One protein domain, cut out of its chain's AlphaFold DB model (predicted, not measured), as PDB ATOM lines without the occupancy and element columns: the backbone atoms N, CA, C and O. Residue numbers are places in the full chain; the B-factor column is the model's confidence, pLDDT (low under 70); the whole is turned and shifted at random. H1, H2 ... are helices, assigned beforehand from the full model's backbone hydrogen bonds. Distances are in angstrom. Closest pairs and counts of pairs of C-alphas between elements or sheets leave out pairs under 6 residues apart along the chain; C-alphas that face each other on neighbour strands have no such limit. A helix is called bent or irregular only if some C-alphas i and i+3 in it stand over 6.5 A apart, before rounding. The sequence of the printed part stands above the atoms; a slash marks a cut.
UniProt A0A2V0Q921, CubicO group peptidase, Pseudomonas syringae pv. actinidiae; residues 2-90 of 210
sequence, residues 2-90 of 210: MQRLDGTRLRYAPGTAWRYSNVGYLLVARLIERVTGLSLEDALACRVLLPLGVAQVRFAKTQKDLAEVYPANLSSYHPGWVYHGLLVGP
ATOM      1  N   MET A   2      12.318 -20.402 -20.380       73.56
ATOM      2  CA  MET A   2      11.368 -21.515 -20.161       73.56
ATOM      3  C   MET A   2      10.143 -21.507 -21.091       73.56
ATOM      4  O   MET A   2       9.812 -22.545 -21.649       73.56
ATOM      5  N   GLN A   3       9.540 -20.338 -21.338       71.81
ATOM      6  CA  GLN A   3       8.442 -20.192 -22.310       71.81
ATOM      7  C   GLN A   3       8.854 -20.530 -23.753       71.81
ATOM      8  O   GLN A   3       8.063 -21.091 -24.496       71.81
ATOM      9  N   ARG A   4      10.097 -20.224 -24.156       72.06
ATOM     10  CA  ARG A   4      10.607 -20.528 -25.508       72.06
ATOM     11  C   ARG A   4      10.964 -22.005 -25.692       72.06
ATOM     12  O   ARG A   4      11.041 -22.460 -26.822       72.06
ATOM     13  N   LEU A   5      11.217 -22.722 -24.598       71.75
ATOM     14  CA  LEU A   5      11.614 -24.131 -24.610       71.75
ATOM     15  C   LEU A   5      10.449 -25.087 -24.320       71.75
ATOM     16  O   LEU A   5      10.689 -26.287 -24.234       71.75
ATOM     17  N   ASP A   6       9.226 -24.572 -24.116       74.88
ATOM     18  CA  ASP A   6       8.090 -25.356 -23.600       74.88
ATOM     19  C   ASP A   6       8.480 -26.151 -22.333       74.88
ATOM     20  O   ASP A   6       8.128 -27.311 -22.132       74.88
ATOM     21  N   GLY A   7       9.291 -25.522 -21.472       70.19
ATOM     22  CA  GLY A   7       9.997 -26.200 -20.379       70.19
ATOM     23  C   GLY A   7       9.099 -26.696 -19.240       70.19
ATOM     24  O   GLY A   7       9.608 -27.228 -18.258       70.19
ATOM     25  N   THR A   8       7.785 -26.494 -19.343       76.38
ATOM     26  CA  THR A   8       6.769 -26.996 -18.410       76.38
ATOM     27  C   THR A   8       6.133 -28.304 -18.870       76.38
ATOM     28  O   THR A   8       5.480 -28.968 -18.068       76.38
ATOM     29  N   ARG A   9       6.309 -28.701 -20.137       83.94
ATOM     30  CA  ARG A   9       5.785 -29.967 -20.646       83.94
ATOM     31  C   ARG A   9       6.816 -31.076 -20.481       83.94
ATOM     32  O   ARG A   9       7.905 -31.041 -21.051       83.94
ATOM     33  N   LEU A  10       6.441 -32.104 -19.728       86.06
ATOM     34  CA  LEU A  10       7.254 -33.304 -19.590       86.06
ATOM     35  C   LEU A  10       7.225 -34.113 -20.891       86.06
ATOM     36  O   LEU A  10       6.172 -34.311 -21.496       86.06
ATOM     37  N   ARG A  11       8.394 -34.595 -21.321       86.81
ATOM     38  CA  ARG A  11       8.516 -35.468 -22.500       86.81
ATOM     39  C   ARG A  11       8.054 -36.903 -22.210       86.81
ATOM     40  O   ARG A  11       7.632 -37.601 -23.122       86.81
ATOM     41  N   TYR A  12       8.160 -37.324 -20.956       91.25
ATOM     42  CA  TYR A  12       7.774 -38.628 -20.423       91.25
ATOM     43  C   TYR A  12       7.526 -38.482 -18.917       91.25
ATOM     44  O   TYR A  12       7.888 -37.458 -18.328       91.25
ATOM     45  N   ALA A  13       6.896 -39.479 -18.293       92.69
ATOM     46  CA  ALA A  13       6.661 -39.464 -16.855       92.69
ATOM     47  C   ALA A  13       8.000 -39.429 -16.079       92.69
ATOM     48  O   ALA A  13       8.975 -40.056 -16.506       92.69
ATOM     49  N   PRO A  14       8.095 -38.691 -14.956       91.12
ATOM     50  CA  PRO A  14       9.312 -38.670 -14.152       91.12
ATOM     51  C   PRO A  14       9.720 -40.086 -13.726       91.12
ATOM     52  O   PRO A  14       8.879 -40.872 -13.297       91.12
ATOM     53  N   GLY A  15      11.005 -40.411 -13.867       88.75
ATOM     54  CA  GLY A  15      11.559 -41.718 -13.494       88.75
ATOM     55  C   GLY A  15      11.362 -42.846 -14.514       88.75
ATOM     56  O   GLY A  15      11.926 -43.913 -14.318       88.75
ATOM     57  N   THR A  16      10.622 -42.644 -15.614       91.25
ATOM     58  CA  THR A  16      10.368 -43.727 -16.589       91.25
ATOM     59  C   THR A  16      11.319 -43.736 -17.785       91.25
ATOM     60  O   THR A  16      11.306 -44.682 -18.566       91.25
ATOM     61  N   ALA A  17      12.099 -42.672 -17.982       90.69
ATOM     62  CA  ALA A  17      13.101 -42.578 -19.040       90.69
ATOM     63  C   ALA A  17      14.174 -41.539 -18.691       90.69
ATOM     64  O   ALA A  17      13.967 -40.661 -17.848       90.69
ATOM     65  N   TRP A  18      15.306 -41.614 -19.390       91.56
ATOM     66  CA  TRP A  18      16.436 -40.711 -19.212       91.56
ATOM     67  C   TRP A  18      16.725 -39.906 -20.482       91.56
ATOM     68  O   TRP A  18      16.606 -40.404 -21.605       91.56
ATOM     69  N   ARG A  19      17.129 -38.645 -20.297       91.19
ATOM     70  CA  ARG A  19      17.709 -37.804 -21.347       91.19
ATOM     71  C   ARG A  19      18.531 -36.694 -20.716       91.19
ATOM     72  O   ARG A  19      18.048 -36.008 -19.815       91.19
ATOM     73  N   TYR A  20      19.719 -36.462 -21.260       91.81
ATOM     74  CA  TYR A  20      20.516 -35.294 -20.910       91.81
ATOM     75  C   TYR A  20      19.722 -33.992 -21.132       91.81
ATOM     76  O   TYR A  20      19.048 -33.823 -22.155       91.81
ATOM     77  N   SER A  21      19.784 -33.075 -20.164       91.75
ATOM     78  CA  SER A  21      19.006 -31.835 -20.185       91.75
ATOM     79  C   SER A  21      19.723 -30.701 -19.459       91.75
ATOM     80  O   SER A  21      19.693 -30.618 -18.231       91.75
ATOM     81  N   ASN A  22      20.274 -29.758 -20.225       92.06
ATOM     82  CA  ASN A  22      20.828 -28.512 -19.685       92.06
ATOM     83  C   ASN A  22      19.778 -27.731 -18.866       92.06
ATOM     84  O   ASN A  22      20.105 -27.156 -17.830       92.06
ATOM     85  N   VAL A  23      18.496 -27.762 -19.267       90.69
ATOM     86  CA  VAL A  23      17.394 -27.147 -18.498       90.69
ATOM     87  C   VAL A  23      17.218 -27.843 -17.152       90.69
ATOM     88  O   VAL A  23      16.992 -27.171 -16.150       90.69
ATOM     89  N   GLY A  24      17.361 -29.170 -17.107       92.19
ATOM     90  CA  GLY A  24      17.359 -29.928 -15.858       92.19
ATOM     91  C   GLY A  24      18.458 -29.451 -14.908       92.19
ATOM     92  O   GLY A  24      18.170 -29.124 -13.760       92.19
ATOM     93  N   TYR A  25      19.688 -29.296 -15.406       95.12
ATOM     94  CA  TYR A  25      20.802 -28.775 -14.606       95.12
ATOM     95  C   TYR A  25      20.594 -27.331 -14.134       95.12
ATOM     96  O   TYR A  25      20.968 -27.003 -13.012       95.12
ATOM     97  N   LEU A  26      19.921 -26.478 -14.915       94.31
ATOM     98  CA  LEU A  26      19.521 -25.146 -14.438       94.31
ATOM     99  C   LEU A  26      18.567 -25.226 -13.243       94.31
ATOM    100  O   LEU A  26      18.668 -24.425 -12.314       94.31
ATOM    101  N   LEU A  27      17.615 -26.159 -13.267       94.19
ATOM    102  CA  LEU A  27      16.694 -26.347 -12.147       94.19
ATOM    103  C   LEU A  27      17.430 -26.868 -10.908       94.19
ATOM    104  O   LEU A  27      17.140 -26.397  -9.811       94.19
ATOM    105  N   VAL A  28      18.410 -27.760 -11.084       96.62
ATOM    106  CA  VAL A  28      19.293 -28.219  -9.997       96.62
ATOM    107  C   VAL A  28      20.089 -27.051  -9.411       96.62
ATOM    108  O   VAL A  28      20.073 -26.867  -8.199       96.62
ATOM    109  N   ALA A  29      20.705 -26.211 -10.247       96.88
ATOM    110  CA  ALA A  29      21.423 -25.017  -9.796       96.88
ATOM    111  C   ALA A  29      20.532 -24.094  -8.945       96.88
ATOM    112  O   ALA A  29      20.898 -23.726  -7.833       96.88
ATOM    113  N   ARG A  30      19.312 -23.800  -9.411       96.56
ATOM    114  CA  ARG A  30      18.343 -22.984  -8.656       96.56
ATOM    115  C   ARG A  30      17.882 -23.641  -7.359       96.56
ATOM    116  O   ARG A  30      17.575 -22.947  -6.393       96.56
ATOM    117  N   LEU A  31      17.778 -24.970  -7.337       97.94
ATOM    118  CA  LEU A  31      17.434 -25.709  -6.128       97.94
ATOM    119  C   LEU A  31      18.554 -25.601  -5.090       97.94
ATOM    120  O   LEU A  31      18.259 -25.363  -3.921       97.94
ATOM    121  N   ILE A  32      19.815 -25.712  -5.521       98.12
ATOM    122  CA  ILE A  32      20.988 -25.498  -4.664       98.12
ATOM    123  C   ILE A  32      20.938 -24.094  -4.061       98.12
ATOM    124  O   ILE A  32      21.002 -23.963  -2.839       98.12
ATOM    125  N   GLU A  33      20.746 -23.059  -4.882       98.25
ATOM    126  CA  GLU A  33      20.642 -21.672  -4.406       98.25
ATOM    127  C   GLU A  33      19.514 -21.507  -3.382       98.25
ATOM    128  O   GLU A  33      19.710 -20.967  -2.296       98.25
ATOM    129  N   ARG A  34      18.328 -22.050  -3.679       98.44
ATOM    130  CA  ARG A  34      17.162 -21.954  -2.794       98.44
ATOM    131  C   ARG A  34      17.366 -22.655  -1.451       98.44
ATOM    132  O   ARG A  34      16.925 -22.134  -0.433       98.44
ATOM    133  N   VAL A  35      17.955 -23.851  -1.450       98.44
ATOM    134  CA  VAL A  35      18.131 -24.664  -0.233       98.44
ATOM    135  C   VAL A  35      19.277 -24.144   0.628       98.44
ATOM    136  O   VAL A  35      19.213 -24.234   1.851       98.44
ATOM    137  N   THR A  36      20.324 -23.601   0.009       98.00
ATOM    138  CA  THR A  36      21.495 -23.090   0.732       98.00
ATOM    139  C   THR A  36      21.363 -21.622   1.131       98.00
ATOM    140  O   THR A  36      22.022 -21.202   2.077       98.00
ATOM    141  N   GLY A  37      20.538 -20.842   0.422       98.25
ATOM    142  CA  GLY A  37      20.493 -19.383   0.545       98.25
ATOM    143  C   GLY A  37      21.721 -18.677  -0.046       98.25
ATOM    144  O   GLY A  37      21.874 -17.473   0.145       98.25
ATOM    145  N   LEU A  38      22.597 -19.411  -0.736       98.50
ATOM    146  CA  LEU A  38      23.821 -18.910  -1.356       98.50
ATOM    147  C   LEU A  38      23.632 -18.744  -2.866       98.50
ATOM    148  O   LEU A  38      22.753 -19.369  -3.460       98.50
ATOM    149  N   SER A  39      24.490 -17.943  -3.504       97.56
ATOM    150  CA  SER A  39      24.633 -18.017  -4.961       97.56
ATOM    151  C   SER A  39      25.201 -19.386  -5.362       97.56
ATOM    152  O   SER A  39      25.878 -20.037  -4.560       97.56
ATOM    153  N   LEU A  40      24.964 -19.836  -6.600       97.25
ATOM    154  CA  LEU A  40      25.549 -21.098  -7.078       97.25
ATOM    155  C   LEU A  40      27.083 -21.108  -6.947       97.25
ATOM    156  O   LEU A  40      27.670 -22.132  -6.606       97.25
ATOM    157  N   GLU A  41      27.717 -19.962  -7.202       96.69
ATOM    158  CA  GLU A  41      29.163 -19.780  -7.079       96.69
ATOM    159  C   GLU A  41      29.647 -19.969  -5.645       96.69
ATOM    160  O   GLU A  41      30.540 -20.782  -5.414       96.69
ATOM    161  N   ASP A  42      29.010 -19.308  -4.679       97.88
ATOM    162  CA  ASP A  42      29.379 -19.433  -3.266       97.88
ATOM    163  C   ASP A  42      29.102 -20.846  -2.738       97.88
ATOM    164  O   ASP A  42      29.903 -21.412  -1.993       97.88
ATOM    165  N   ALA A  43      27.987 -21.456  -3.154       98.19
ATOM    166  CA  ALA A  43      27.655 -22.825  -2.781       98.19
ATOM    167  C   ALA A  43      28.723 -23.812  -3.277       98.19
ATOM    168  O   ALA A  43      29.194 -24.640  -2.497       98.19
ATOM    169  N   LEU A  44      29.144 -23.714  -4.542       97.12
ATOM    170  CA  LEU A  44      30.191 -24.574  -5.095       97.12
ATOM    171  C   LEU A  44      31.559 -24.293  -4.475       97.12
ATOM    172  O   LEU A  44      32.272 -25.242  -4.147       97.12
ATOM    173  N   ALA A  45      31.908 -23.024  -4.257       97.19
ATOM    174  CA  ALA A  45      33.155 -22.651  -3.602       97.19
ATOM    175  C   ALA A  45      33.241 -23.257  -2.194       97.19
ATOM    176  O   ALA A  45      34.183 -23.988  -1.891       97.19
ATOM    177  N   CYS A  46      32.231 -23.027  -1.350       97.12
ATOM    178  CA  CYS A  46      32.240 -23.471   0.042       97.12
ATOM    179  C   CYS A  46      32.045 -24.980   0.215       97.12
ATOM    180  O   CYS A  46      32.574 -25.550   1.168       97.12
ATOM    181  N   ARG A  47      31.246 -25.631  -0.643       96.69
ATOM    182  CA  ARG A  47      30.865 -27.042  -0.459       96.69
ATOM    183  C   ARG A  47      31.686 -28.023  -1.282       96.69
ATOM    184  O   ARG A  47      31.649 -29.201  -0.955       96.69
ATOM    185  N   VAL A  48      32.386 -27.574  -2.325       97.44
ATOM    186  CA  VAL A  48      33.101 -28.468  -3.251       97.44
ATOM    187  C   VAL A  48      34.529 -27.994  -3.501       97.44
ATOM    188  O   VAL A  48      35.464 -28.695  -3.131       97.44
ATOM    189  N   LEU A  49      34.720 -26.808  -4.084       97.94
ATOM    190  CA  LEU A  49      36.031 -26.391  -4.594       97.94
ATOM    191  C   LEU A  49      37.054 -26.168  -3.469       97.94
ATOM    192  O   LEU A  49      38.124 -26.773  -3.493       97.94
ATOM    193  N   LEU A  50      36.711 -25.379  -2.442       97.19
ATOM    194  CA  LEU A  50      37.611 -25.127  -1.311       97.19
ATOM    195  C   LEU A  50      37.903 -26.402  -0.498       97.19
ATOM    196  O   LEU A  50      39.082 -26.673  -0.268       97.19
ATOM    197  N   PRO A  51      36.905 -27.227  -0.105       97.62
ATOM    198  CA  PRO A  51      37.171 -28.495   0.580       97.62
ATOM    199  C   PRO A  51      38.061 -29.458  -0.210       97.62
ATOM    200  O   PRO A  51      38.845 -30.198   0.381       97.62
ATOM    201  N   LEU A  52      37.960 -29.446  -1.542       97.75
ATOM    202  CA  LEU A  52      38.791 -30.267  -2.419       97.75
ATOM    203  C   LEU A  52      40.105 -29.590  -2.816       97.75
ATOM    204  O   LEU A  52      40.856 -30.175  -3.590       97.75
ATOM    205  N   GLY A  53      40.419 -28.397  -2.302       96.94
ATOM    206  CA  GLY A  53      41.653 -27.671  -2.610       96.94
ATOM    207  C   GLY A  53      41.804 -27.309  -4.092       96.94
ATOM    208  O   GLY A  53      42.915 -27.353  -4.615       96.94
ATOM    209  N   VAL A  54      40.688 -27.012  -4.757       97.56
ATOM    210  CA  VAL A  54      40.595 -26.548  -6.147       97.56
ATOM    211  C   VAL A  54      40.391 -25.034  -6.103       97.56
ATOM    212  O   VAL A  54      39.324 -24.567  -5.708       97.56
ATOM    213  N   ALA A  55      41.429 -24.260  -6.419       95.06
ATOM    214  CA  ALA A  55      41.480 -22.831  -6.092       95.06
ATOM    215  C   ALA A  55      41.410 -21.903  -7.310       95.06
ATOM    216  O   ALA A  55      41.064 -20.733  -7.163       95.06
ATOM    217  N   GLN A  56      41.749 -22.396  -8.500       94.69
ATOM    218  CA  GLN A  56      41.819 -21.594  -9.724       94.69
ATOM    219  C   GLN A  56      40.595 -21.789 -10.625       94.69
ATOM    220  O   GLN A  56      40.487 -21.145 -11.670       94.69
ATOM    221  N   VAL A  57      39.662 -22.655 -10.228       95.12
ATOM    222  CA  VAL A  57      38.376 -22.829 -10.905       95.12
ATOM    223  C   VAL A  57      37.395 -21.740 -10.477       95.12
ATOM    224  O   VAL A  57      37.166 -21.519  -9.290       95.12
ATOM    225  N   ARG A  58      36.771 -21.086 -11.459       94.75
ATOM    226  CA  ARG A  58      35.777 -20.023 -11.247       94.75
ATOM    227  C   ARG A  58      34.696 -20.037 -12.316       94.75
ATOM    228  O   ARG A  58      34.864 -20.648 -13.372       94.75
ATOM    229  N   PHE A  59      33.610 -19.306 -12.085       95.50
ATOM    230  CA  PHE A  59      32.612 -19.074 -13.123       95.50
ATOM    231  C   PHE A  59      33.103 -18.074 -14.173       95.50
ATOM    232  O   PHE A  59      33.584 -16.988 -13.843       95.50
ATOM    233  N   ALA A  60      32.908 -18.409 -15.448       93.31
ATOM    234  CA  ALA A  60      32.942 -17.434 -16.529       93.31
ATOM    235  C   ALA A  60      31.556 -16.789 -16.657       93.31
ATOM    236  O   ALA A  60      30.563 -17.476 -16.905       93.31
ATOM    237  N   LYS A  61      31.471 -15.467 -16.487       92.75
ATOM    238  CA  LYS A  61      30.200 -14.718 -16.516       92.75
ATOM    239  C   LYS A  61      30.110 -13.767 -17.702       92.75
ATOM    240  O   LYS A  61      29.013 -13.451 -18.160       92.75
ATOM    241  N   THR A  62      31.258 -13.353 -18.222       91.69
ATOM    242  CA  THR A  62      31.409 -12.403 -19.322       91.69
ATOM    243  C   THR A  62      32.274 -12.988 -20.440       91.69
ATOM    244  O   THR A  62      33.023 -13.941 -20.237       91.69
ATOM    245  N   GLN A  63      32.215 -12.400 -21.635       89.44
ATOM    246  CA  GLN A  63      33.120 -12.763 -22.738       89.44
ATOM    247  C   GLN A  63      34.596 -12.546 -22.374       89.44
ATOM    248  O   GLN A  63      35.454 -13.312 -22.803       89.44
ATOM    249  N   LYS A  64      34.891 -11.533 -21.547       88.06
ATOM    250  CA  LYS A  64      36.249 -11.259 -21.071       88.06
ATOM    251  C   LYS A  64      36.797 -12.423 -20.240       88.06
ATOM    252  O   LYS A  64      37.938 -12.811 -20.448       88.06
ATOM    253  N   ASP A  65      35.969 -13.014 -19.374       89.31
ATOM    254  CA  ASP A  65      36.365 -14.182 -18.576       89.31
ATOM    255  C   ASP A  65      36.812 -15.355 -19.451       89.31
ATOM    256  O   ASP A  65      37.780 -16.033 -19.127       89.31
ATOM    257  N   LEU A  66      36.114 -15.585 -20.569       86.19
ATOM    258  CA  LEU A  66      36.489 -16.622 -21.525       86.19
ATOM    259  C   LEU A  66      37.745 -16.257 -22.309       86.19
ATOM    260  O   LEU A  66      38.583 -17.125 -22.505       86.19
ATOM    261  N   ALA A  67      37.901 -15.001 -22.727       82.69
ATOM    262  CA  ALA A  67      39.066 -14.558 -23.491       82.69
ATOM    263  C   ALA A  67      40.386 -14.680 -22.705       82.69
ATOM    264  O   ALA A  67      41.436 -14.885 -23.307       82.69
ATOM    265  N   GLU A  68      40.340 -14.585 -21.373       81.44
ATOM    266  CA  GLU A  68      41.507 -14.798 -20.502       81.44
ATOM    267  C   GLU A  68      41.985 -16.258 -20.486       81.44
ATOM    268  O   GLU A  68      43.169 -16.512 -20.278       81.44
ATOM    269  N   VAL A  69      41.077 -17.212 -20.715       79.25
ATOM    270  CA  VAL A  69      41.371 -18.657 -20.705       79.25
ATOM    271  C   VAL A  69      41.540 -19.203 -22.127       79.25
ATOM    272  O   VAL A  69      42.354 -20.090 -22.357       79.25
ATOM    273  N   TYR A  70      40.815 -18.627 -23.090       75.50
ATOM    274  CA  TYR A  70      40.755 -19.022 -24.496       75.50
ATOM    275  C   TYR A  70      40.833 -17.790 -25.416       75.50
ATOM    276  O   TYR A  70      39.806 -17.306 -25.909       75.50
ATOM    277  N   PRO A  71      42.044 -17.267 -25.686       61.56
ATOM    278  CA  PRO A  71      42.213 -15.986 -26.375       61.56
ATOM    279  C   PRO A  71      41.787 -15.991 -27.851       61.56
ATOM    280  O   PRO A  71      41.433 -14.944 -28.388       61.56
ATOM    281  N   ALA A  72      41.839 -17.146 -28.525       60.00
ATOM    282  CA  ALA A  72      41.889 -17.189 -29.987       60.00
ATOM    283  C   ALA A  72      40.559 -17.470 -30.715       60.00
ATOM    284  O   ALA A  72      40.528 -17.322 -31.931       60.00
ATOM    285  N   ASN A  73      39.459 -17.843 -30.042       61.84
ATOM    286  CA  ASN A  73      38.285 -18.351 -30.785       61.84
ATOM    287  C   ASN A  73      36.892 -18.077 -30.190       61.84
ATOM    288  O   ASN A  73      35.893 -18.513 -30.753       61.84
ATOM    289  N   LEU A  74      36.787 -17.347 -29.073       69.94
ATOM    290  CA  LEU A  74      35.516 -17.197 -28.342       69.94
ATOM    291  C   LEU A  74      35.049 -15.751 -28.143       69.94
ATOM    292  O   LEU A  74      34.133 -15.513 -27.361       69.94
ATOM    293  N   SER A  75      35.617 -14.778 -28.862       68.44
ATOM    294  CA  SER A  75      35.304 -13.350 -28.664       68.44
ATOM    295  C   SER A  75      33.812 -13.012 -28.811       68.44
ATOM    296  O   SER A  75      33.318 -12.101 -28.148       68.44
ATOM    297  N   SER A  76      33.068 -13.768 -29.623       79.94
ATOM    298  CA  SER A  76      31.618 -13.619 -29.794       79.94
ATOM    299  C   SER A  76      30.783 -14.527 -28.881       79.94
ATOM    300  O   SER A  76      29.585 -14.281 -28.705       79.94
ATOM    301  N   TYR A  77      31.376 -15.546 -28.254       86.50
ATOM    302  CA  TYR A  77      30.645 -16.513 -27.442       86.50
ATOM    303  C   TYR A  77      30.460 -16.010 -26.010       86.50
ATOM    304  O   TYR A  77      31.408 -15.856 -25.245       86.50
ATOM    305  N   HIS A  78      29.210 -15.763 -25.626       90.50
ATOM    306  CA  HIS A  78      28.883 -15.357 -24.262       90.50
ATOM    307  C   HIS A  78      28.695 -16.591 -23.357       90.50
ATOM    308  O   HIS A  78      27.853 -17.436 -23.673       90.50
ATOM    309  N   PRO A  79      29.367 -16.699 -22.193       89.88
ATOM    310  CA  PRO A  79      29.285 -17.891 -21.335       89.88
ATOM    311  C   PRO A  79      27.870 -18.167 -20.804       89.88
ATOM    312  O   PRO A  79      27.520 -19.308 -20.524       89.88
ATOM    313  N   GLY A  80      27.009 -17.145 -20.757       89.94
ATOM    314  CA  GLY A  80      25.583 -17.278 -20.429       89.94
ATOM    315  C   GLY A  80      24.767 -18.210 -21.342       89.94
ATOM    316  O   GLY A  80      23.639 -18.550 -20.987       89.94
ATOM    317  N   TRP A  81      25.308 -18.659 -22.484       89.38
ATOM    318  CA  TRP A  81      24.738 -19.779 -23.248       89.38
ATOM    319  C   TRP A  81      24.715 -21.085 -22.444       89.38
ATOM    320  O   TRP A  81      23.785 -21.879 -22.578       89.38
ATOM    321  N   VAL A  82      25.686 -21.270 -21.548       92.00
ATOM    322  CA  VAL A  82      25.722 -22.345 -20.554       92.00
ATOM    323  C   VAL A  82      24.995 -21.850 -19.304       92.00
ATOM    324  O   VAL A  82      25.576 -21.536 -18.270       92.00
ATOM    325  N   TYR A  83      23.680 -21.706 -19.419       91.31
ATOM    326  CA  TYR A  83      22.848 -21.026 -18.422       91.31
ATOM    327  C   TYR A  83      22.763 -21.745 -17.063       91.31
ATOM    328  O   TYR A  83      22.309 -21.145 -16.095       91.31
ATOM    329  N   HIS A  84      23.178 -23.012 -16.977       93.19
ATOM    330  CA  HIS A  84      23.352 -23.736 -15.710       93.19
ATOM    331  C   HIS A  84      24.740 -23.518 -15.082       93.19
ATOM    332  O   HIS A  84      25.069 -24.163 -14.090       93.19
ATOM    333  N   GLY A  85      25.538 -22.611 -15.655       94.06
ATOM    334  CA  GLY A  85      26.850 -22.217 -15.172       94.06
ATOM    335  C   GLY A  85      28.004 -22.838 -15.967       94.06
ATOM    336  O   GLY A  85      27.989 -24.031 -16.264       94.06
ATOM    337  N   LEU A  86      29.009 -22.016 -16.291       94.06
ATOM    338  CA  LEU A  86      30.243 -22.419 -16.970       94.06
ATOM    339  C   LEU A  86      31.442 -22.189 -16.058       94.06
ATOM    340  O   LEU A  86      31.740 -21.046 -15.709       94.06
ATOM    341  N   LEU A  87      32.130 -23.270 -15.705       94.38
ATOM    342  CA  LEU A  87      33.389 -23.212 -14.976       94.38
ATOM    343  C   LEU A  87      34.566 -23.145 -15.950       94.38
ATOM    344  O   LEU A  87      34.564 -23.810 -16.983       94.38
ATOM    345  N   VAL A  88      35.570 -22.354 -15.588       93.38
ATOM    346  CA  VAL A  88      36.860 -22.263 -16.274       93.38
ATOM    347  C   VAL A  88      37.988 -22.363 -15.257       93.38
ATOM    348  O   VAL A  88      37.827 -21.950 -14.109       93.38
ATOM    349  N   GLY A  89      39.125 -22.912 -15.673       93.38
ATOM    350  CA  GLY A  89      40.297 -23.082 -14.824       93.38
ATOM    351  C   GLY A  89      41.353 -23.974 -15.481       93.38
ATOM    352  O   GLY A  89      41.173 -24.402 -16.624       93.38
ATOM    353  N   PRO A  90      42.457 -24.265 -14.776       94.19
ATOM    354  CA  PRO A  90      43.516 -25.127 -15.283       94.19
ATOM    355  C   PRO A  90      43.031 -26.561 -15.524       94.19
ATOM    356  O   PRO A  90      42.316 -27.133 -14.699       94.19
TER     357      PRO A  90
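This is residues 2 to 90 of the 210 residues of the protein "CubicO group peptidase" of Pseudomonas syringae pv. actinidiae (UniProt A0A2V0Q921). From the first printed residue, short H1 and a loop whose residues 12 to 18 stick out lead to long H2, which makes a corner with H3; beyond lies small H4, and residues 87 to 88 of the tail pair antiparallel with 58 to 59. The 89 printed residues are loose, radius of gyration of the C-alphas 15.6 A, spanning 42 by 33 by 22 A. The class is all helix, with four named helices, H1 to H4, holding 36 residues, under half, and no named strand.

H1, residues 2 to 5, is only just apart from H2, residues 22 to 36, at 8.4 A. H2 touches H3, residues 40 to 49, about perpendicular at 81 degrees; look at their closest C-alphas, Glu 33 and Leu 40, 5.6 A apart. H4, residues 63 to 69, is apart from H1, H2 and H3. Each O i to N i+4 pair is within hydrogen-bond range in H2, 5 of 6 in H3, 2 of 3 in H4; H1 is too short for one.

Find C-alpha 22 at (20.828, -28.512, -19.685); H2 runs 21.1 A. H3 spans 12.0 A, only just irregular: C-alphas 46 and 49 are 6.7 A apart. H4 ends at (41.371, -18.657, -20.705).

The farthest C-alphas, Ala 13 and Ala 72, are 43.7 A apart. The printed part has no cut; links H1 to H2 and H3 to H4 are long. Residues 71 to 75 have pLDDT under 70.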